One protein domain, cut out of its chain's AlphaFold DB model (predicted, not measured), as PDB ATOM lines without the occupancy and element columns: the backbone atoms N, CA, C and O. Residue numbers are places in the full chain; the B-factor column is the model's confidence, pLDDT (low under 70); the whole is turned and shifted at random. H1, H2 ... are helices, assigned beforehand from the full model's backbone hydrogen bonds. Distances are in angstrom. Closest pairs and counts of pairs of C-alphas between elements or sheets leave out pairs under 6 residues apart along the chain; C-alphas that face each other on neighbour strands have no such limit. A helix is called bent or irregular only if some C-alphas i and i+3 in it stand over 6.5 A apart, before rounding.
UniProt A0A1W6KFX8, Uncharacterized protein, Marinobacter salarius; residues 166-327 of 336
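Overview. This is residues 166 to 327 of the 336 residues of an uncharacterized protein of Marinobacter salarius (UniProt A0A1W6KFX8). You will find a body of seven mostly crossed helices, H3 to H9, in which H3 and H5 pack on H4, H8 and H9 pack on the long, kinked H7, and H4 meets both H7 and H8. At one end of the long axis H2 packs on a later part of H10, while H1 comes close to H8. The printed part has 162 residues with ten named helices, H1 to H10 in chain order, and no named strand; the class is all helix. It is compact, with a radius of gyration of the C-alphas of 16.5 A and spans of 47 by 33 by 26 A.

Along the chain. Find C-alpha 166 at (79.008, 1.083, 86.707); from there H1 runs to residue 173, 10.4 A. Next come H2, residues 180 to 190, 14.9 A, and H3, residues 200 to 209, 14.0 A. H4 holds residues 214 to 221, 10.3 A, H5 residues 225 to 234, 14.2 A, and H6 residues 248 to 252, 6.2 A. Find C-alpha 255 at (59.849, -21.669, 84.267), where the longest helix, H7, begins; it runs to residue 274, 28.4 A. It has a kink of 32 degrees near residue 262 and is irregular, with C-alphas 256 and 259 8.0 A apart. H8 follows as residues 279 to 286, 10.5 A, and H9 as residues 290 to 300, 15.1 A. H10, residues 309 to 325, 24.3 A, ends at C-alpha 325, (102.705, -1.271, 92.328).

Arrangement. Start at H1, close to H8 but not clearly touching it: their closest C-alphas, of Ser 167 and Leu 279, are 7.3 A apart. H2 touches H10, which meets it with residues 318 to 323 alone, at a steep tilt of 58 degrees, opposite ways; the closest C-alphas, of Ala 182 and His 323, are 5.2 A apart. H3 and H4 only just touch, with 3 pairs of C-alphas within 8 A, the closest being Val 206 and Lys 217 at 7.1 A. H4 and H7 are the hubs, touching four helices each. H4 touches H5, about perpendicular at 85 degrees, with the C-alphas of His 215 and Asp 225 closest at 5.1 A. H4 touches H8 at a shallow tilt of 32 degrees, opposite ways; the closest C-alphas are those of Leu 220 and Ile 286, 5.6 A. H7 touches H4 with its residues 263 to 268 alone, and the C-alphas of Leu 220 and Ile 264 are closest at 5.8 A. H6 and H7 touch only at the corner, with the C-alphas of Leu 252 and Thr 261 closest at 5.3 A. H7 touches H9 with its residues 261 to 269 alone; the closest C-alphas, of Arg 262 and Phe 300, are 5.6 A apart. H8 touches H9, about perpendicular at 88 degrees, with the C-alphas of Gln 280 and Ala 290 closest at 5.1 A. Among the pairs that are apart are H1 and H10. Every O i to N i+4 pair is within hydrogen-bond range in H1 to H6 and H8 to H10; in H7 it is 14 of 16.

Size, cuts and confidence. The C-alphas farthest apart, of Arg 256 and Gly 327, are 51.3 A apart. The printed part has no cut. The link from H5 to H6, residues 235 to 247, is long. The mean pLDDT of the printed part is 75.7, and 52 residues are under 70, among them residues 166 to 182, 238 to 247 and 309 to 327.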
ATOM      1  N   LEU A 166      77.728   1.553  86.224       60.69
ATOM      2  CA  LEU A 166      79.008   1.083  86.707       60.69
ATOM      3  C   LEU A 166      79.957   0.769  85.544       60.69
ATOM      4  O   LEU A 166      81.084   1.254  85.514       60.69
ATOM      5  N   SER A 167      79.481   0.061  84.517       62.34
ATOM      6  CA  SER A 167      80.238  -0.165  83.279       62.34
ATOM      7  C   SER A 167      80.646   1.152  82.604       62.34
ATOM      8  O   SER A 167      81.804   1.319  82.214       62.34
ATOM      9  N   ARG A 168      79.740   2.139  82.538       58.06
ATOM     10  CA  ARG A 168      80.055   3.473  81.997       58.06
ATOM     11  C   ARG A 168      81.114   4.184  82.835       58.06
ATOM     12  O   ARG A 168      82.012   4.799  82.260       58.06
ATOM     13  N   TYR A 169      81.019   4.094  84.161       56.78
ATOM     14  CA  TYR A 169      82.021   4.627  85.077       56.78
ATOM     15  C   TYR A 169      83.398   4.015  84.788       56.78
ATOM     16  O   TYR A 169      84.303   4.740  84.375       56.78
ATOM     17  N   TYR A 170      83.522   2.688  84.858       63.41
ATOM     18  CA  TYR A 170      84.790   1.984  84.640       63.41
ATOM     19  C   TYR A 170      85.363   2.198  83.235       63.41
ATOM     20  O   TYR A 170      86.569   2.400  83.093       63.41
ATOM     21  N   SER A 171      84.526   2.239  82.192       61.22
ATOM     22  CA  SER A 171      84.984   2.509  80.819       61.22
ATOM     23  C   SER A 171      85.683   3.868  80.671       61.22
ATOM     24  O   SER A 171      86.593   4.013  79.859       61.22
ATOM     25  N   LYS A 172      85.285   4.864  81.475       55.72
ATOM     26  CA  LYS A 172      85.842   6.222  81.440       55.72
ATOM     27  C   LYS A 172      87.029   6.409  82.385       55.72
ATOM     28  O   LYS A 172      87.943   7.160  82.045       55.72
ATOM     29  N   SER A 173      87.001   5.789  83.565       51.34
ATOM     30  CA  SER A 173      87.982   6.018  84.636       51.34
ATOM     31  C   SER A 173      89.070   4.944  84.734       51.34
ATOM     32  O   SER A 173      90.188   5.275  85.120       51.34
ATOM     33  N   VAL A 174      88.781   3.694  84.358       48.78
ATOM     34  CA  VAL A 174      89.640   2.529  84.643       48.78
ATOM     35  C   VAL A 174      90.125   1.808  83.381       48.78
ATOM     36  O   VAL A 174      91.270   1.388  83.348       48.78
ATOM     37  N   TYR A 175      89.363   1.755  82.286       50.81
ATOM     38  CA  TYR A 175      89.800   1.102  81.033       50.81
ATOM     39  C   TYR A 175      90.750   1.949  80.153       50.81
ATOM     40  O   TYR A 175      90.768   1.824  78.927       50.81
ATOM     41  N   ARG A 176      91.586   2.817  80.742       55.72
ATOM     42  CA  ARG A 176      92.779   3.297  80.018       55.72
ATOM     43  C   ARG A 176      93.747   2.121  79.903       55.72
ATOM     44  O   ARG A 176      93.903   1.388  80.869       55.72
ATOM     45  N   ALA A 177      94.424   1.955  78.764       50.97
ATOM     46  CA  ALA A 177      95.341   0.825  78.538       50.97
ATOM     47  C   ALA A 177      96.394   0.645  79.656       50.97
ATOM     48  O   ALA A 177      96.834  -0.466  79.902       50.97
ATOM     49  N   SER A 178      96.745   1.721  80.374       55.38
ATOM     50  CA  SER A 178      97.652   1.699  81.529       55.38
ATOM     51  C   SER A 178      97.091   1.024  82.791       55.38
ATOM     52  O   SER A 178      97.861   0.675  83.675       55.38
ATOM     53  N   ASN A 179      95.769   0.880  82.906       60.22
ATOM     54  CA  ASN A 179      95.066   0.421  84.111       60.22
ATOM     55  C   ASN A 179      94.310  -0.901  83.884       60.22
ATOM     56  O   ASN A 179      93.706  -1.418  84.819       60.22
ATOM     57  N   ALA A 180      94.348  -1.448  82.664       66.50
ATOM     58  CA  ALA A 180      93.678  -2.702  82.326       66.50
ATOM     59  C   ALA A 180      94.249  -3.887  83.121       66.50
ATOM     60  O   ALA A 180      93.483  -4.642  83.699       66.50
ATOM     61  N   GLU A 181      95.576  -3.979  83.249       68.38
ATOM     62  CA  GLU A 181      96.234  -5.045  84.024       68.38
ATOM     63  C   GLU A 181      95.838  -5.005  85.506       68.38
ATOM     64  O   GLU A 181      95.499  -6.030  86.088       68.38
ATOM     65  N   ALA A 182      95.787  -3.809  86.102       65.06
ATOM     66  CA  ALA A 182      95.359  -3.635  87.490       65.06
ATOM     67  C   ALA A 182      93.877  -3.986  87.698       65.06
ATOM     68  O   ALA A 182      93.475  -4.445  88.768       65.06
ATOM     69  N   TRP A 183      93.055  -3.765  86.674       75.38
ATOM     70  CA  TRP A 183      91.655  -4.163  86.686       75.38
ATOM     71  C   TRP A 183      91.485  -5.675  86.543       75.38
ATOM     72  O   TRP A 183      90.683  -6.259  87.266       75.38
ATOM     73  N   ASP A 184      92.257  -6.317  85.671       77.44
ATOM     74  CA  ASP A 184      92.252  -7.771  85.514       77.44
ATOM     75  C   ASP A 184      92.713  -8.466  86.802       77.44
ATOM     76  O   ASP A 184      92.101  -9.447  87.224       77.44
ATOM     77  N   GLU A 185      93.723  -7.915  87.479       73.50
ATOM     78  CA  GLU A 185      94.183  -8.382  88.790       73.50
ATOM     79  C   GLU A 185      93.102  -8.201  89.868       73.50
ATOM     80  O   GLU A 185      92.784  -9.138  90.603       73.50
ATOM     81  N   TYR A 186      92.430  -7.046  89.897       79.75
ATOM     82  CA  TYR A 186      91.288  -6.832  90.785       79.75
ATOM     83  C   TYR A 186      90.148  -7.827  90.517       79.75
ATOM     84  O   TYR A 186      89.603  -8.415  91.450       79.75
ATOM     85  N   LEU A 187      89.779  -8.048  89.253       83.19
ATOM     86  CA  LEU A 187      88.744  -9.012  88.876       83.19
ATOM     87  C   LEU A 187      89.149 -10.448  89.208       83.19
ATOM     88  O   LEU A 187      88.290 -11.261  89.561       83.19
ATOM     89  N   PHE A 188      90.434 -10.771  89.102       81.62
ATOM     90  CA  PHE A 188      90.948 -12.064  89.511       81.62
ATOM     91  C   PHE A 188      90.728 -12.263  91.012       81.62
ATOM     92  O   PHE A 188      90.104 -13.253  91.402       81.62
ATOM     93  N   ASP A 189      91.143 -11.310  91.845       79.06
ATOM     94  CA  ASP A 189      91.113 -11.428  93.305       79.06
ATOM     95  C   ASP A 189      89.732 -11.234  93.933       79.06
ATOM     96  O   ASP A 189      89.343 -11.986  94.828       79.06
ATOM     97  N   TYR A 190      88.990 -10.244  93.449       79.31
ATOM     98  CA  TYR A 190      87.746  -9.764  94.047       79.31
ATOM     99  C   TYR A 190      86.529  -9.977  93.160       79.31
ATOM    100  O   TYR A 190      85.418  -9.739  93.608       79.31
ATOM    101  N   GLY A 191      86.691 -10.456  91.926       82.75
ATOM    102  CA  GLY A 191      85.568 -10.717  91.024       82.75
ATOM    103  C   GLY A 191      84.766 -11.975  91.353       82.75
ATOM    104  O   GLY A 191      83.973 -12.402  90.510       82.75
ATOM    105  N   TRP A 192      84.975 -12.588  92.517       88.62
ATOM    106  CA  TRP A 192      84.354 -13.840  92.934       88.62
ATOM    107  C   TRP A 192      83.797 -13.725  94.354       88.62
ATOM    108  O   TRP A 192      84.374 -13.084  95.235       88.62
ATOM    109  N   LEU A 193      82.668 -14.387  94.580       86.19
ATOM    110  CA  LEU A 193      82.119 -14.597  95.906       86.19
ATOM    111  C   LEU A 193      82.879 -15.722  96.597       86.19
ATOM    112  O   LEU A 193      83.259 -16.711  95.973       86.19
ATOM    113  N   MET A 194      83.014 -15.598  97.912       84.12
ATOM    114  CA  MET A 194      83.346 -16.745  98.747       84.12
ATOM    115  C   MET A 194      82.103 -17.643  98.861       84.12
ATOM    116  O   MET A 194      81.000 -17.109  99.017       84.12
ATOM    117  N   PRO A 195      82.236 -18.982  98.856       81.25
ATOM    118  CA  PRO A 195      81.097 -19.893  99.015       81.25
ATOM    119  C   PRO A 195      80.254 -19.632 100.271       81.25
ATOM    120  O   PRO A 195      79.049 -19.856 100.254       81.25
ATOM    121  N   ASP A 196      80.864 -19.092 101.330       77.38
ATOM    122  CA  ASP A 196      80.189 -18.745 102.589       77.38
ATOM    123  C   ASP A 196      79.219 -17.562 102.470       77.38
ATOM    124  O   ASP A 196      78.345 -17.388 103.316       77.38
ATOM    125  N   ALA A 197      79.361 -16.739 101.427       78.62
ATOM    126  CA  ALA A 197      78.415 -15.667 101.133       78.62
ATOM    127  C   ALA A 197      77.114 -16.196 100.497       78.62
ATOM    128  O   ALA A 197      76.153 -15.442 100.340       78.62
ATOM    129  N   LEU A 198      77.083 -17.475 100.109       82.56
ATOM    130  CA  LEU A 198      75.929 -18.132  99.510       82.56
ATOM    131  C   LEU A 198      75.184 -18.974 100.544       82.56
ATOM    132  O   LEU A 198      75.773 -19.535 101.464       82.56
ATOM    133  N   ASP A 199      73.874 -19.122 100.349       85.94
ATOM    134  CA  ASP A 199      73.076 -20.048 101.150       85.94
ATOM    135  C   ASP A 199      73.521 -21.503 100.867       85.94
ATOM    136  O   ASP A 199      73.407 -21.967  99.721       85.94
ATOM    137  N   PRO A 200      73.985 -22.266 101.879       86.81
ATOM    138  CA  PRO A 200      74.392 -23.660 101.706       86.81
ATOM    139  C   PRO A 200      73.303 -24.544 101.084       86.81
ATOM    140  O   PRO A 200      73.612 -25.487 100.352       86.81
ATOM    141  N   ALA A 201      72.022 -24.250 101.339       88.00
ATOM    142  CA  ALA A 201      70.909 -25.002 100.766       88.00
ATOM    143  C   ALA A 201      70.800 -24.814  99.245       88.00
ATOM    144  O   ALA A 201      70.441 -25.753  98.526       88.00
ATOM    145  N   ASP A 202      71.127 -23.621  98.756       89.31
ATOM    146  CA  ASP A 202      71.117 -23.289  97.335       89.31
ATOM    147  C   ASP A 202      72.341 -23.867  96.620       89.31
ATOM    148  O   ASP A 202      72.195 -24.461  95.548       89.31
ATOM    149  N   VAL A 203      73.517 -23.822  97.252       87.44
ATOM    150  CA  VAL A 203      74.723 -24.495  96.740       87.44
ATOM    151  C   VAL A 203      74.478 -26.000  96.609       87.44
ATOM    152  O   VAL A 203      74.678 -26.576  95.538       87.44
ATOM    153  N   ARG A 204      73.949 -26.641  97.660       87.19
ATOM    154  CA  ARG A 204      73.607 -28.070  97.643       87.19
ATOM    155  C   ARG A 204      72.590 -28.411  96.555       87.19
ATOM    156  O   ARG A 204      72.728 -29.438  95.890       87.19
ATOM    157  N   TYR A 205      71.572 -27.571  96.370       88.25
ATOM    158  CA  TYR A 205      70.576 -27.741  95.313       88.25
ATOM    159  C   TYR A 205      71.229 -27.723  93.926       88.25
ATOM    160  O   TYR A 205      71.005 -28.641  93.141       88.25
ATOM    161  N   VAL A 206      72.093 -26.743  93.637       87.38
ATOM    162  CA  VAL A 206      72.788 -26.651  92.340       87.38
ATOM    163  C   VAL A 206      73.714 -27.844  92.108       87.38
ATOM    164  O   VAL A 206      73.721 -28.416  91.016       87.38
ATOM    165  N   LEU A 207      74.470 -28.251  93.131       84.94
ATOM    166  CA  LEU A 207      75.383 -29.388  93.040       84.94
ATOM    167  C   LEU A 207      74.644 -30.702  92.752       84.94
ATOM    168  O   LEU A 207      75.141 -31.488  91.945       84.94
ATOM    169  N   ARG A 208      73.470 -30.908  93.364       82.44
ATOM    170  CA  ARG A 208      72.676 -32.141  93.258       82.44
ATOM    171  C   ARG A 208      71.803 -32.212  92.005       82.44
ATOM    172  O   ARG A 208      71.716 -33.268  91.391       82.44
ATOM    173  N   GLU A 209      71.113 -31.127  91.668       80.81
ATOM    174  CA  GLU A 209      70.024 -31.155  90.679       80.81
ATOM    175  C   GLU A 209      70.503 -30.918  89.247       80.81
ATOM    176  O   GLU A 209      69.828 -31.321  88.300       80.81
ATOM    177  N   TYR A 210      71.661 -30.274  89.071       78.88
ATOM    178  CA  TYR A 210      72.179 -29.932  87.749       78.88
ATOM    179  C   TYR A 210      73.408 -30.784  87.409       78.88
ATOM    180  O   TYR A 210      74.471 -30.612  88.014       78.88
ATOM    181  N   PRO A 211      73.309 -31.692  86.424       73.12
ATOM    182  CA  PRO A 211      74.410 -32.552  86.007       73.12
ATOM    183  C   PRO A 211      75.367 -31.769  85.086       73.12
ATOM    184  O   PRO A 211      75.320 -31.864  83.863       73.12
ATOM    185  N   MET A 212      76.212 -30.932  85.693       76.56
ATOM    186  CA  MET A 212      77.203 -30.090  85.008       76.56
ATOM    187  C   MET A 212      78.578 -30.165  85.688       76.56
ATOM    188  O   MET A 212      78.609 -30.410  86.894       76.56
ATOM    189  N   PRO A 213      79.688 -29.876  84.977       78.38
ATOM    190  CA  PRO A 213      81.030 -29.747  85.564       78.38
ATOM    191  C   PRO A 213      81.114 -28.723  86.718       78.38
ATOM    192  O   PRO A 213      80.445 -27.688  86.633       78.38
ATOM    193  N   THR A 214      81.965 -28.949  87.741       82.81
ATOM    194  CA  THR A 214      82.164 -28.004  88.870       82.81
ATOM    195  C   THR A 214      82.484 -26.622  88.343       82.81
ATOM    196  O   THR A 214      81.796 -25.686  88.731       82.81
ATOM    197  N   HIS A 215      83.452 -26.477  87.428       84.88
ATOM    198  CA  HIS A 215      83.833 -25.159  86.905       84.88
ATOM    199  C   HIS A 215      82.612 -24.384  86.395       84.88
ATOM    200  O   HIS A 215      82.491 -23.180  86.606       84.88
ATOM    201  N   ARG A 216      81.645 -25.078  85.779       83.88
ATOM    202  CA  ARG A 216      80.454 -24.426  85.253       83.88
ATOM    203  C   ARG A 216      79.462 -24.074  86.351       83.88
ATOM    204  O   ARG A 216      78.899 -22.988  86.307       83.88
ATOM    205  N   LYS A 217      79.286 -24.939  87.354       86.06
ATOM    206  CA  LYS A 217      78.496 -24.631  88.560       86.06
ATOM    207  C   LYS A 217      79.090 -23.447  89.331       86.06
ATOM    208  O   LYS A 217      78.346 -22.557  89.725       86.06
ATOM    209  N   ALA A 218      80.412 -23.395  89.457       89.44
ATOM    210  CA  ALA A 218      81.157 -22.312  90.085       89.44
ATOM    211  C   ALA A 218      80.923 -20.978  89.359       89.44
ATOM    212  O   ALA A 218      80.529 -19.994  89.981       89.44
ATOM    213  N   MET A 219      81.001 -20.977  88.022       89.31
ATOM    214  CA  MET A 219      80.662 -19.806  87.205       89.31
ATOM    215  C   MET A 219      79.205 -19.350  87.345       89.31
ATOM    216  O   MET A 219      78.956 -18.159  87.213       89.31
ATOM    217  N   LEU A 220      78.239 -20.247  87.587       89.00
ATOM    218  CA  LEU A 220      76.842 -19.856  87.842       89.00
ATOM    219  C   LEU A 220      76.681 -19.218  89.224       89.00
ATOM    220  O   LEU A 220      76.052 -18.173  89.354       89.00
ATOM    221  N   LEU A 221      77.287 -19.844  90.233       91.19
ATOM    222  CA  LEU A 221      77.269 -19.399  91.626       91.19
ATOM    223  C   LEU A 221      78.165 -18.181  91.887       91.19
ATOM    224  O   LEU A 221      78.094 -17.613  92.972       91.19
ATOM    225  N   GLN A 222      78.956 -17.760  90.894       92.62
ATOM    226  CA  GLN A 222      79.930 -16.671  90.988       92.62
ATOM    227  C   GLN A 222      81.071 -16.930  91.984       92.62
ATOM    228  O   GLN A 222      81.623 -15.985  92.537       92.62
ATOM    229  N   VAL A 223      81.450 -18.190  92.193       90.50
ATOM    230  CA  VAL A 223      82.530 -18.613  93.108       90.50
ATOM    231  C   VAL A 223      83.687 -19.228  92.326       90.50
ATOM    232  O   VAL A 223      83.495 -19.666  91.188       90.50
ATOM    233  N   ARG A 224      84.879 -19.295  92.927       90.06
ATOM    234  CA  ARG A 224      86.002 -20.039  92.339       90.06
ATOM    235  C   ARG A 224      85.718 -21.544  92.382       90.06
ATOM    236  O   ARG A 224      85.058 -22.042  93.292       90.06
ATOM    237  N   ASP A 225      86.200 -22.271  91.381       89.88
ATOM    238  CA  ASP A 225      85.988 -23.717  91.255       89.88
ATOM    239  C   ASP A 225      86.659 -24.502  92.387       89.88
ATOM    240  O   ASP A 225      86.006 -25.320  93.032       89.88
ATOM    241  N   SER A 226      87.913 -24.172  92.696       90.00
ATOM    242  CA  SER A 226      88.671 -24.747  93.809       90.00
ATOM    243  C   SER A 226      87.994 -24.516  95.163       90.00
ATOM    244  O   SER A 226      87.941 -25.419  95.999       90.00
ATOM    245  N   GLU A 227      87.421 -23.329  95.373       88.19
ATOM    246  CA  GLU A 227      86.704 -22.983  96.603       88.19
ATOM    247  C   GLU A 227      85.369 -23.724  96.713       88.19
ATOM    248  O   GLU A 227      85.009 -24.187  97.796       88.19
ATOM    249  N   LEU A 228      84.645 -23.885  95.601       88.50
ATOM    250  CA  LEU A 228      83.406 -24.658  95.569       88.50
ATOM    251  C   LEU A 228      83.659 -26.140  95.863       88.50
ATOM    252  O   LEU A 228      82.906 -26.738  96.631       88.50
ATOM    253  N   ASP A 229      84.717 -26.721  95.294       86.75
ATOM    254  CA  ASP A 229      85.090 -28.115  95.543       86.75
ATOM    255  C   ASP A 229      85.511 -28.332  97.003       86.75
ATOM    256  O   ASP A 229      85.079 -29.304  97.634       86.75
ATOM    257  N   ALA A 230      86.293 -27.411  97.577       86.25
ATOM    258  CA  ALA A 230      86.655 -27.451  98.993       86.25
ATOM    259  C   ALA A 230      85.414 -27.335  99.896       86.25
ATOM    260  O   ALA A 230      85.259 -28.097 100.855       86.25
ATOM    261  N   PHE A 231      84.491 -26.428  99.561       84.44
ATOM    262  CA  PHE A 231      83.242 -26.237 100.294       84.44
ATOM    263  C   PHE A 231      82.346 -27.481 100.235       84.44
ATOM    264  O   PHE A 231      81.897 -27.964 101.276       84.44
ATOM    265  N   ALA A 232      82.147 -28.056  99.046       84.06
ATOM    266  CA  ALA A 232      81.359 -29.272  98.852       84.06
ATOM    267  C   ALA A 232      81.958 -30.479  99.591       84.06
ATOM    268  O   ALA A 232      81.222 -31.229 100.235       84.06
ATOM    269  N   SER A 233      83.286 -30.621  99.554       83.50
ATOM    270  CA  SER A 233      84.008 -31.683 100.263       83.50
ATOM    271  C   SER A 233      83.857 -31.552 101.778       83.50
ATOM    272  O   SER A 233      83.594 -32.543 102.453       83.50
ATOM    273  N   SER A 234      83.948 -30.327 102.314       83.19
ATOM    274  CA  SER A 234      83.785 -30.071 103.754       83.19
ATOM    275  C   SER A 234      82.384 -30.394 104.285       83.19
ATOM    276  O   SER A 234      82.228 -30.699 105.463       83.19
ATOM    277  N   MET A 235      81.373 -30.343 103.416       77.25
ATOM    278  CA  MET A 235      79.976 -30.636 103.744       77.25
ATOM    279  C   MET A 235      79.562 -32.069 103.364       77.25
ATOM    280  O   MET A 235      78.376 -32.400 103.433       77.25
ATOM    281  N   GLU A 236      80.522 -32.900 102.939       78.12
ATOM    282  CA  GLU A 236      80.329 -34.289 102.498       78.12
ATOM    283  C   GLU A 236      79.263 -34.442 101.397       78.12
ATOM    284  O   GLU A 236      78.517 -35.425 101.328       78.12
ATOM    285  N   TRP A 237      79.148 -33.451 100.511       76.88
ATOM    286  CA  TRP A 237      78.180 -33.513  99.423       76.88
ATOM    287  C   TRP A 237      78.712 -34.361  98.262       76.88
ATOM    288  O   TRP A 237      79.862 -34.210  97.854       76.88
ATOM    289  N   PRO A 238      77.890 -35.258  97.690       63.31
ATOM    290  CA  PRO A 238      78.341 -36.125  96.613       63.31
ATOM    291  C   PRO A 238      78.617 -35.320  95.333       63.31
ATOM    292  O   PRO A 238      77.703 -34.739  94.743       63.31
ATOM    293  N   ASN A 239      79.866 -35.359  94.862       56.91
ATOM    294  CA  ASN A 239      80.289 -34.823  93.565       56.91
ATOM    295  C   ASN A 239      79.847 -35.764  92.433       56.91
ATOM    296  O   ASN A 239      80.657 -36.488  91.857       56.91
ATOM    297  N   GLN A 240      78.548 -35.835  92.138       53.78
ATOM    298  CA  GLN A 240      78.067 -36.654  91.023       53.78
ATOM    299  C   GLN A 240      78.026 -35.856  89.716       53.78
ATOM    300  O   GLN A 240      77.429 -34.780  89.636       53.78
ATOM    301  N   TYR A 241      78.633 -36.433  88.673       52.03
ATOM    302  CA  TYR A 241      78.555 -35.956  87.297       52.03
ATOM    303  C   TYR A 241      77.864 -36.978  86.400       52.03
ATOM    304  O   TYR A 241      78.284 -38.128  86.296       52.03
ATOM    305  N   GLN A 242      76.865 -36.505  85.664       46.81
ATOM    306  CA  GLN A 242      76.549 -36.999  84.330       46.81
ATOM    307  C   GLN A 242      76.615 -35.805  83.372       46.81
ATOM    308  O   GLN A 242      76.442 -34.663  83.788       46.81
ATOM    309  N   LEU A 243      76.937 -36.051  82.106       50.94
ATOM    310  CA  LEU A 243      77.014 -35.021  81.073       50.94
ATOM    311  C   LEU A 243      75.638 -34.844  80.430       50.94
ATOM    312  O   LEU A 243      75.154 -35.753  79.758       50.94
ATOM    313  N   CYS A 244      75.033 -33.666  80.570       46.09
ATOM    314  CA  CYS A 244      74.012 -33.213  79.630       46.09
ATOM    315  C   CYS A 244      74.068 -31.687  79.484       46.09
ATOM    316  O   CYS A 244      73.810 -30.942  80.426       46.09
ATOM    317  N   ALA A 245      74.459 -31.231  78.296       51.44
ATOM    318  CA  ALA A 245      74.720 -29.831  77.991       51.44
ATOM    319  C   ALA A 245      73.467 -29.160  77.412       51.44
ATOM    320  O   ALA A 245      73.359 -28.972  76.202       51.44
ATOM    321  N   ALA A 246      72.515 -28.790  78.270       57.81
ATOM    322  CA  ALA A 246      71.601 -27.713  77.904       57.81
ATOM    323  C   ALA A 246      72.353 -26.378  78.073       57.81
ATOM    324  O   ALA A 246      72.971 -26.169  79.124       57.81
ATOM    325  N   PRO A 247      72.347 -25.473  77.079       65.62
ATOM    326  CA  PRO A 247      72.942 -24.153  77.237       65.62
ATOM    327  C   PRO A 247      72.314 -23.425  78.433       65.62
ATOM    328  O   PRO A 247      71.094 -23.354  78.557       65.62
ATOM    329  N   VAL A 248      73.145 -22.851  79.309       71.81
ATOM    330  CA  VAL A 248      72.703 -22.124  80.522       71.81
ATOM    331  C   VAL A 248      71.651 -21.060  80.199       71.81
ATOM    332  O   VAL A 248      70.686 -20.889  80.940       71.81
ATOM    333  N   ARG A 249      71.815 -20.379  79.061       72.00
ATOM    334  CA  ARG A 249      70.871 -19.385  78.547       72.00
ATOM    335  C   ARG A 249      69.444 -19.932  78.446       72.00
ATOM    336  O   ARG A 249      68.505 -19.240  78.828       72.00
ATOM    337  N   ASP A 250      69.291 -21.163  77.976       68.50
ATOM    338  CA  ASP A 250      67.983 -21.779  77.753       68.50
ATOM    339  C   ASP A 250      67.364 -22.257  79.073       68.50
ATOM    340  O   ASP A 250      66.144 -22.228  79.240       68.50
ATOM    341  N   LEU A 251      68.204 -22.630  80.044       76.50
ATOM    342  CA  LEU A 251      67.766 -22.994  81.392       76.50
ATOM    343  C   LEU A 251      67.204 -21.783  82.140       76.50
ATOM    344  O   LEU A 251      66.129 -21.867  82.724       76.50
ATOM    345  N   LEU A 252      67.901 -20.645  82.090       76.88
ATOM    346  CA  LEU A 252      67.568 -19.449  82.871       76.88
ATOM    347  C   LEU A 252      66.231 -18.795  82.495       76.88
ATOM    348  O   LEU A 252      65.597 -18.162  83.340       76.88
ATOM    349  N   ALA A 253      65.801 -18.941  81.242       70.06
ATOM    350  CA  ALA A 253      64.537 -18.396  80.751       70.06
ATOM    351  C   ALA A 253      63.334 -19.330  80.989       70.06
ATOM    352  O   ALA A 253      62.187 -18.943  80.757       70.06
ATOM    353  N   HIS A 254      63.570 -20.572  81.419       78.00
ATOM    354  CA  HIS A 254      62.542 -21.601  81.472       78.00
ATOM    355  C   HIS A 254      61.938 -21.739  82.879       78.00
ATOM    356  O   HIS A 254      62.646 -22.026  83.840       78.00
ATOM    357  N   LYS A 255      60.601 -21.669  82.987       81.62
ATOM    358  CA  LYS A 255      59.849 -21.669  84.267       81.62
ATOM    359  C   LYS A 255      60.191 -22.816  85.230       81.62
ATOM    360  O   LYS A 255      60.126 -22.681  86.446       81.62
ATOM    361  N   ARG A 256      60.561 -23.984  84.691       81.62
ATOM    362  CA  ARG A 256      60.983 -25.154  85.492       81.62
ATOM    363  C   ARG A 256      62.244 -24.885  86.326       81.62
ATOM    364  O   ARG A 256      62.464 -25.569  87.322       81.62
ATOM    365  N   HIS A 257      63.056 -23.915  85.924       84.75
ATOM    366  CA  HIS A 257      64.350 -23.606  86.519       84.75
ATOM    367  C   HIS A 257      64.352 -22.267  87.271       84.75
ATOM    368  O   HIS A 257      65.421 -21.778  87.622       84.75
ATOM    369  N   ASP A 258      63.182 -21.719  87.622       88.31
ATOM    370  CA  ASP A 258      63.053 -20.451  88.360       88.31
ATOM    371  C   ASP A 258      63.911 -20.398  89.630       88.31
ATOM    372  O   ASP A 258      64.472 -19.355  89.966       88.31
ATOM    373  N   ARG A 259      64.042 -21.522  90.350       88.75
ATOM    374  CA  ARG A 259      64.903 -21.588  91.537       88.75
ATOM    375  C   ARG A 259      66.372 -21.366  91.180       88.75
ATOM    376  O   ARG A 259      67.032 -20.588  91.855       88.75
ATOM    377  N   LEU A 260      66.867 -22.013  90.124       87.81
ATOM    378  CA  LEU A 260      68.234 -21.810  89.642       87.81
ATOM    379  C   LEU A 260      68.439 -20.354  89.206       87.81
ATOM    380  O   LEU A 260      69.434 -19.743  89.587       87.81
ATOM    381  N   THR A 261      67.475 -19.782  88.481       89.69
ATOM    382  CA  THR A 261      67.511 -18.377  88.059       89.69
ATOM    383  C   THR A 261      67.607 -17.430  89.253       89.69
ATOM    384  O   THR A 261      68.463 -16.551  89.253       89.69
ATOM    385  N   ARG A 262      66.811 -17.637  90.312       90.12
ATOM    386  CA  ARG A 262      66.902 -16.832  91.547       90.12
ATOM    387  C   ARG A 262      68.261 -16.947  92.223       90.12
ATOM    388  O   ARG A 262      68.779 -15.935  92.677       90.12
ATOM    389  N   ILE A 263      68.828 -18.151  92.299       91.19
ATOM    390  CA  ILE A 263      70.150 -18.369  92.902       91.19
ATOM    391  C   ILE A 263      71.206 -17.572  92.132       91.19
ATOM    392  O   ILE A 263      71.935 -16.784  92.724       91.19
ATOM    393  N   ILE A 264      71.228 -17.710  90.806       91.12
ATOM    394  CA  ILE A 264      72.196 -17.024  89.942       91.12
ATOM    395  C   ILE A 264      72.030 -15.507  90.017       91.12
ATOM    396  O   ILE A 264      73.019 -14.790  90.129       91.12
ATOM    397  N   VAL A 265      70.790 -15.010  89.991       89.94
ATOM    398  CA  VAL A 265      70.501 -13.578  90.131       89.94
ATOM    399  C   VAL A 265      70.965 -13.060  91.488       89.94
ATOM    400  O   VAL A 265      71.603 -12.014  91.526       89.94
ATOM    401  N   LYS A 266      70.727 -13.783  92.589       89.81
ATOM    402  CA  LYS A 266      71.219 -13.391  93.921       89.81
ATOM    403  C   LYS A 266      72.744 -13.327  93.973       89.81
ATOM    404  O   LYS A 266      73.288 -12.342  94.463       89.81
ATOM    405  N   SER A 267      73.434 -14.333  93.431       90.50
ATOM    406  CA  SER A 267      74.899 -14.332  93.341       90.50
ATOM    407  C   SER A 267      75.415 -13.163  92.494       90.50
ATOM    408  O   SER A 267      76.334 -12.453  92.894       90.50
ATOM    409  N   ALA A 268      74.797 -12.914  91.337       90.00
ATOM    410  CA  ALA A 268      75.146 -11.796  90.466       90.00
ATOM    411  C   ALA A 268      74.897 -10.437  91.139       90.00
ATOM    412  O   ALA A 268      75.732  -9.541  91.045       90.00
ATOM    413  N   GLN A 269      73.779 -10.293  91.855       86.25
ATOM    414  CA  GLN A 269      73.473  -9.096  92.631       86.25
ATOM    415  C   GLN A 269      74.513  -8.867  93.719       86.25
ATOM    416  O   GLN A 269      74.993  -7.749  93.824       86.25
ATOM    417  N   ALA A 270      74.923  -9.902  94.456       86.31
ATOM    418  CA  ALA A 270      75.933  -9.765  95.499       86.31
ATOM    419  C   ALA A 270      77.288  -9.268  94.954       86.31
ATOM    420  O   ALA A 270      77.881  -8.362  95.542       86.31
ATOM    421  N   LEU A 271      77.746  -9.794  93.810       86.62
ATOM    422  CA  LEU A 271      78.939  -9.276  93.123       86.62
ATOM    423  C   LEU A 271      78.767  -7.805  92.712       86.62
ATOM    424  O   LEU A 271      79.649  -6.975  92.934       86.62
ATOM    425  N   TYR A 272      77.622  -7.482  92.110       84.75
ATOM    426  CA  TYR A 272      77.343  -6.139  91.616       84.75
ATOM    427  C   TYR A 272      77.276  -5.114  92.757       84.75
ATOM    428  O   TYR A 272      77.888  -4.052  92.679       84.75
ATOM    429  N   THR A 273      76.578  -5.431  93.848       80.50
ATOM    430  CA  THR A 273      76.323  -4.497  94.953       80.50
ATOM    431  C   THR A 273      77.492  -4.368  95.913       80.50
ATOM    432  O   THR A 273      77.771  -3.266  96.383       80.50
ATOM    433  N   HIS A 274      78.153  -5.478  96.251       81.12
ATOM    434  CA  HIS A 274      79.145  -5.508  97.330       81.12
ATOM    435  C   HIS A 274      80.583  -5.461  96.833       81.12
ATOM    436  O   HIS A 274      81.459  -5.053  97.590       81.12
ATOM    437  N   GLN A 275      80.828  -5.850  95.584       81.62
ATOM    438  CA  GLN A 275      82.165  -5.857  94.985       81.62
ATOM    439  C   GLN A 275      82.261  -4.942  93.756       81.62
ATOM    440  O   GLN A 275      83.315  -4.858  93.141       81.62
ATOM    441  N   ALA A 276      81.181  -4.233  93.405       79.75
ATOM    442  CA  ALA A 276      81.131  -3.320  92.263       79.75
ATOM    443  C   ALA A 276      81.636  -3.947  90.946       79.75
ATOM    444  O   ALA A 276      82.249  -3.279  90.111       79.75
ATOM    445  N   ILE A 277      81.342  -5.232  90.737       84.38
ATOM    446  CA  ILE A 277      81.678  -5.917  89.487       84.38
ATOM    447  C   ILE A 277      80.635  -5.553  88.421       84.38
ATOM    448  O   ILE A 277      79.445  -5.760  88.661       84.38
ATOM    449  N   PRO A 278      81.030  -5.045  87.238       82.31
ATOM    450  CA  PRO A 278      80.085  -4.659  86.191       82.31
ATOM    451  C   PRO A 278      79.227  -5.826  85.696       82.31
ATOM    452  O   PRO A 278      79.715  -6.948  85.528       82.31
ATOM    453  N   LEU A 279      77.969  -5.542  85.346       80.56
ATOM    454  CA  LEU A 279      77.022  -6.559  84.871       80.56
ATOM    455  C   LEU A 279      77.518  -7.303  83.634       80.56
ATOM    456  O   LEU A 279      77.255  -8.495  83.493       80.56
ATOM    457  N   GLN A 280      78.242  -6.614  82.750       83.94
ATOM    458  CA  GLN A 280      78.811  -7.209  81.543       83.94
ATOM    459  C   GLN A 280      79.766  -8.363  81.881       83.94
ATOM    460  O   GLN A 280      79.620  -9.450  81.328       83.94
ATOM    461  N   VAL A 281      80.672  -8.157  82.842       86.12
ATOM    462  CA  VAL A 281      81.656  -9.165  83.275       86.12
ATOM    463  C   VAL A 281      80.946 -10.381  83.875       86.12
ATOM    464  O   VAL A 281      81.268 -11.529  83.561       86.12
ATOM    465  N   ILE A 282      79.929 -10.139  84.706       89.62
ATOM    466  CA  ILE A 282      79.133 -11.198  85.336       89.62
ATOM    467  C   ILE A 282      78.348 -11.992  84.275       89.62
ATOM    468  O   ILE A 282      78.327 -13.225  84.295       89.62
ATOM    469  N   ALA A 283      77.721 -11.302  83.321       86.19
ATOM    470  CA  ALA A 283      76.912 -11.911  82.270       86.19
ATOM    471  C   ALA A 283      77.747 -12.784  81.322       86.19
ATOM    472  O   ALA A 283      77.358 -13.920  81.037       86.19
ATOM    473  N   GLU A 284      78.917 -12.297  80.897       87.56
ATOM    474  CA  GLU A 284      79.869 -13.053  80.076       87.56
ATOM    475  C   GLU A 284      80.295 -14.348  80.768       87.56
ATOM    476  O   GLU A 284      80.264 -15.421  80.161       87.56
ATOM    477  N   ARG A 285      80.586 -14.276  82.071       88.75
ATOM    478  CA  ARG A 285      80.928 -15.450  82.878       88.75
ATOM    479  C   ARG A 285      79.785 -16.467  82.918       88.75
ATOM    480  O   ARG A 285      80.001 -17.658  82.695       88.75
ATOM    481  N   ILE A 286      78.549 -16.028  83.141       87.50
ATOM    482  CA  ILE A 286      77.369 -16.913  83.148       87.50
ATOM    483  C   ILE A 286      77.060 -17.443  81.734       87.50
ATOM    484  O   ILE A 286      76.466 -18.512  81.589       87.50
ATOM    485  N   GLY A 287      77.525 -16.773  80.678       82.88
ATOM    486  CA  GLY A 287      77.236 -17.111  79.282       82.88
ATOM    487  C   GLY A 287      75.877 -16.587  78.810       82.88
ATOM    488  O   GLY A 287      75.186 -17.261  78.045       82.88
ATOM    489  N   VAL A 288      75.473 -15.410  79.294       83.19
ATOM    490  CA  VAL A 288      74.261 -14.691  78.873       83.19
ATOM    491  C   VAL A 288      74.603 -13.262  78.459       83.19
ATOM    492  O   VAL A 288      75.703 -12.777  78.701       83.19
ATOM    493  N   THR A 289      73.662 -12.564  77.823       80.12
ATOM    494  CA  THR A 289      73.839 -11.137  77.530       80.12
ATOM    495  C   THR A 289      73.587 -10.300  78.784       80.12
ATOM    496  O   THR A 289      72.753 -10.660  79.619       80.12
ATOM    497  N   ALA A 290      74.248  -9.144  78.903       77.81
ATOM    498  CA  ALA A 290      74.008  -8.224  80.016       77.81
ATOM    499  C   ALA A 290      72.548  -7.752  80.086       77.81
ATOM    500  O   ALA A 290      71.995  -7.668  81.177       77.81
ATOM    501  N   SER A 291      71.881  -7.536  78.943       74.88
ATOM    502  CA  SER A 291      70.453  -7.180  78.938       74.88
ATOM    503  C   SER A 291      69.567  -8.304  79.479       74.88
ATOM    504  O   SER A 291      68.596  -8.038  80.188       74.88
ATOM    505  N   MET A 292      69.910  -9.564  79.190       79.81
ATOM    506  CA  MET A 292      69.194 -10.720  79.716       79.81
ATOM    507  C   MET A 292      69.409 -10.836  81.220       79.81
ATOM    508  O   MET A 292      68.432 -10.980  81.947       79.81
ATOM    509  N   LEU A 293      70.653 -10.719  81.697       84.06
ATOM    510  CA  LEU A 293      70.943 -10.720  83.130       84.06
ATOM    511  C   LEU A 293      70.202  -9.582  83.843       84.06
ATOM    512  O   LEU A 293      69.553  -9.828  84.856       84.06
ATOM    513  N   TYR A 294      70.219  -8.375  83.270       79.12
ATOM    514  CA  TYR A 294      69.494  -7.226  83.802       79.12
ATOM    515  C   TYR A 294      67.995  -7.526  83.942       79.12
ATOM    516  O   TYR A 294      67.440  -7.429  85.033       79.12
ATOM    517  N   THR A 295      67.373  -8.013  82.864       79.06
ATOM    518  CA  THR A 295      65.947  -8.380  82.831       79.06
ATOM    519  C   THR A 295      65.606  -9.484  83.837       79.06
ATOM    520  O   THR A 295      64.566  -9.439  84.489       79.06
ATOM    521  N   LEU A 296      66.477 -10.486  83.993       82.00
ATOM    522  CA  LEU A 296      66.299 -11.538  84.996       82.00
ATOM    523  C   LEU A 296      66.388 -10.979  86.421       82.00
ATOM    524  O   LEU A 296      65.614 -11.406  87.274       82.00
ATOM    525  N   GLY A 297      67.276 -10.017  86.672       79.00
ATOM    526  CA  GLY A 297      67.384  -9.349  87.970       79.00
ATOM    527  C   GLY A 297      66.160  -8.511  88.342       79.00
ATOM    528  O   GLY A 297      65.755  -8.540  89.499       79.00
ATOM    529  N   GLU A 298      65.519  -7.862  87.369       78.38
ATOM    530  CA  GLU A 298      64.247  -7.151  87.585       78.38
ATOM    531  C   GLU A 298      63.080  -8.115  87.864       78.38
ATOM    532  O   GLU A 298      62.212  -7.829  88.681       78.38
ATOM    533  N   ASN A 299      63.066  -9.286  87.216       73.88
ATOM    534  CA  ASN A 299      61.962 -10.247  87.333       73.88
ATOM    535  C   ASN A 299      62.071 -11.191  88.543       73.88
ATOM    536  O   ASN A 299      61.052 -11.637  89.069       73.88
ATOM    537  N   PHE A 300      63.291 -11.564  88.939       73.88
ATOM    538  CA  PHE A 300      63.548 -12.575  89.975       73.88
ATOM    539  C   PHE A 300      64.284 -12.036  91.206       73.88
ATOM    540  O   PHE A 300      64.344 -12.740  92.218       73.88
ATOM    541  N   GLY A 301      64.857 -10.836  91.124       61.25
ATOM    542  CA  GLY A 301      65.511 -10.151  92.235       61.25
ATOM    543  C   GLY A 301      64.649  -9.025  92.807       61.25
ATOM    544  O   GLY A 301      63.556  -8.745  92.328       61.25
ATOM    545  N   GLU A 302      65.157  -8.340  93.831       66.00
ATOM    546  CA  GLU A 302      64.527  -7.131  94.399       66.00
ATOM    547  C   GLU A 302      64.791  -5.865  93.548       66.00
ATOM    548  O   GLU A 302      64.840  -4.757  94.082       66.00
ATOM    549  N   GLY A 303      65.022  -6.028  92.240       64.56
ATOM    550  CA  GLY A 303      65.608  -5.005  91.368       64.56
ATOM    551  C   GLY A 303      67.119  -4.842  91.573       64.56
ATOM    552  O   GLY A 303      67.686  -5.247  92.596       64.56
ATOM    553  N   TRP A 304      67.812  -4.276  90.582       69.56
ATOM    554  CA  TRP A 304      69.250  -4.009  90.705       69.56
ATOM    555  C   TRP A 304      69.524  -2.836  91.646       69.56
ATOM    556  O   TRP A 304      69.101  -1.706  91.406       69.56
ATOM    557  N   LYS A 305      70.291  -3.095  92.707       73.12
ATOM    558  CA  LYS A 305      70.772  -2.061  93.627       73.12
ATOM    559  C   LYS A 305      72.150  -1.596  93.167       73.12
ATOM    560  O   LYS A 305      73.025  -2.413  92.905       73.12
ATOM    561  N   ILE A 306      72.342  -0.287  93.060       72.81
ATOM    562  CA  ILE A 306      73.642   0.295  92.706       72.81
ATOM    563  C   ILE A 306      74.603   0.091  93.893       72.81
ATOM    564  O   ILE A 306      74.166   0.252  95.039       72.81
ATOM    565  N   PRO A 307      75.884  -0.263  93.656       69.38
ATOM    566  CA  PRO A 307      76.864  -0.361  94.728       69.38
ATOM    567  C   PRO A 307      76.970   0.943  95.521       69.38
ATOM    568  O   PRO A 307      76.814   2.046  94.989       69.38
ATOM    569  N   SER A 308      77.240   0.813  96.817       71.56
ATOM    570  CA  SER A 308      77.399   1.975  97.689       71.56
ATOM    571  C   SER A 308      78.636   2.794  97.298       71.56
ATOM    572  O   SER A 308      79.597   2.263  96.737       71.56
ATOM    573  N   ALA A 309      78.647   4.088  97.632       64.50
ATOM    574  CA  ALA A 309      79.802   4.940  97.355       64.50
ATOM    575  C   ALA A 309      81.086   4.401  98.012       64.50
ATOM    576  O   ALA A 309      82.139   4.426  97.383       64.50
ATOM    577  N   SER A 310      81.005   3.850  99.231       62.38
ATOM    578  CA  SER A 310      82.162   3.251  99.912       62.38
ATOM    579  C   SER A 310      82.706   2.036  99.165       62.38
ATOM    580  O   SER A 310      83.918   1.909  99.015       62.38
ATOM    581  N   THR A 311      81.827   1.183  98.632       65.12
ATOM    582  CA  THR A 311      82.223   0.056  97.781       65.12
ATOM    583  C   THR A 311      82.967   0.548  96.543       65.12
ATOM    584  O   THR A 311      84.054   0.061  96.251       65.12
ATOM    585  N   ILE A 312      82.419   1.546  95.846       64.12
ATOM    586  CA  ILE A 312      83.035   2.112  94.639       64.12
ATOM    587  C   ILE A 312      84.410   2.716  94.964       64.12
ATOM    588  O   ILE A 312      85.375   2.450  94.251       64.12
ATOM    589  N   HIS A 313      84.523   3.469  96.062       60.44
ATOM    590  CA  HIS A 313      85.794   4.029  96.526       60.44
ATOM    591  C   HIS A 313      86.826   2.952  96.850       60.44
ATOM    592  O   HIS A 313      87.948   3.035  96.360       60.44
ATOM    593  N   HIS A 314      86.434   1.910  97.580       65.62
ATOM    594  CA  HIS A 314      87.318   0.791  97.888       65.62
ATOM    595  C   HIS A 314      87.897   0.150  96.620       65.62
ATOM    596  O   HIS A 314      89.087  -0.154  96.573       65.62
ATOM    597  N   VAL A 315      87.076  -0.038  95.580       67.38
ATOM    598  CA  VAL A 315      87.554  -0.593  94.308       67.38
ATOM    599  C   VAL A 315      88.545   0.345  93.624       67.38
ATOM    600  O   VAL A 315      89.591  -0.106  93.166       67.38
ATOM    601  N   ILE A 316      88.243   1.644  93.567       62.94
ATOM    602  CA  ILE A 316      89.141   2.645  92.974       62.94
ATOM    603  C   ILE A 316      90.490   2.643  93.690       62.94
ATOM    604  O   ILE A 316      91.526   2.624  93.029       62.94
ATOM    605  N   ASP A 317      90.478   2.644  95.021       60.75
ATOM    606  CA  ASP A 317      91.692   2.648  95.830       60.75
ATOM    607  C   ASP A 317      92.510   1.378  95.588       60.75
ATOM    608  O   ASP A 317      93.705   1.475  95.317       60.75
ATOM    609  N   HIS A 318      91.871   0.204  95.569       64.12
ATOM    610  CA  HIS A 318      92.551  -1.057  95.262       64.12
ATOM    611  C   HIS A 318      93.198  -1.048  93.878       64.12
ATOM    612  O   HIS A 318      94.386  -1.329  93.742       64.12
ATOM    613  N   VAL A 319      92.434  -0.690  92.846       65.19
ATOM    614  CA  VAL A 319      92.925  -0.669  91.463       65.19
ATOM    615  C   VAL A 319      94.057   0.345  91.306       65.19
ATOM    616  O   VAL A 319      95.030   0.081  90.606       65.19
ATOM    617  N   ASN A 320      93.973   1.491  91.984       60.31
ATOM    618  CA  ASN A 320      95.032   2.497  91.990       60.31
ATOM    619  C   ASN A 320      96.303   2.002  92.686       60.31
ATOM    620  O   ASN A 320      97.395   2.247  92.176       60.31
ATOM    621  N   VAL A 321      96.177   1.306  93.819       61.69
ATOM    622  CA  VAL A 321      97.317   0.708  94.531       61.69
ATOM    623  C   VAL A 321      98.007  -0.331  93.651       61.69
ATOM    624  O   VAL A 321      99.220  -0.247  93.468       61.69
ATOM    625  N   ILE A 322      97.245  -1.241  93.038       61.56
ATOM    626  CA  ILE A 322      97.778  -2.249  92.110       61.56
ATOM    627  C   ILE A 322      98.461  -1.566  90.915       61.56
ATOM    628  O   ILE A 322      99.598  -1.879  90.565       61.56
ATOM    629  N   HIS A 323      97.813  -0.559  90.322       61.62
ATOM    630  CA  HIS A 323      98.384   0.203  89.214       61.62
ATOM    631  C   HIS A 323      99.720   0.863  89.586       61.62
ATOM    632  O   HIS A 323     100.665   0.812  88.800       61.62
ATOM    633  N   MET A 324      99.823   1.461  90.777       57.56
ATOM    634  CA  MET A 324     101.073   2.051  91.265       57.56
ATOM    635  C   MET A 324     102.153   0.999  91.537       57.56
ATOM    636  O   MET A 324     103.313   1.236  91.205       57.56
ATOM    637  N   ALA A 325     101.783  -0.157  92.098       61.25
ATOM    638  CA  ALA A 325     102.705  -1.271  92.328       61.25
ATOM    639  C   ALA A 325     103.308  -1.791  91.011       61.25
ATOM    640  O   ALA A 325     104.503  -2.076  90.948       61.25
ATOM    641  N   ASN A 326     102.522  -1.780  89.932       63.41
ATOM    642  CA  ASN A 326     102.956  -2.160  88.585       63.41
ATOM    643  C   ASN A 326     103.738  -1.042  87.852       63.41
ATOM    644  O   ASN A 326     103.967  -1.118  86.646       63.41
ATOM    645  N   GLY A 327     104.167   0.013  88.559       56.97
ATOM    646  CA  GLY A 327     104.955   1.120  87.999       56.97
ATOM    647  C   GLY A 327     104.125   2.187  87.278       56.97
ATOM    648  O   GLY A 327     104.673   3.071  86.613       56.97
TER     649      GLY A 327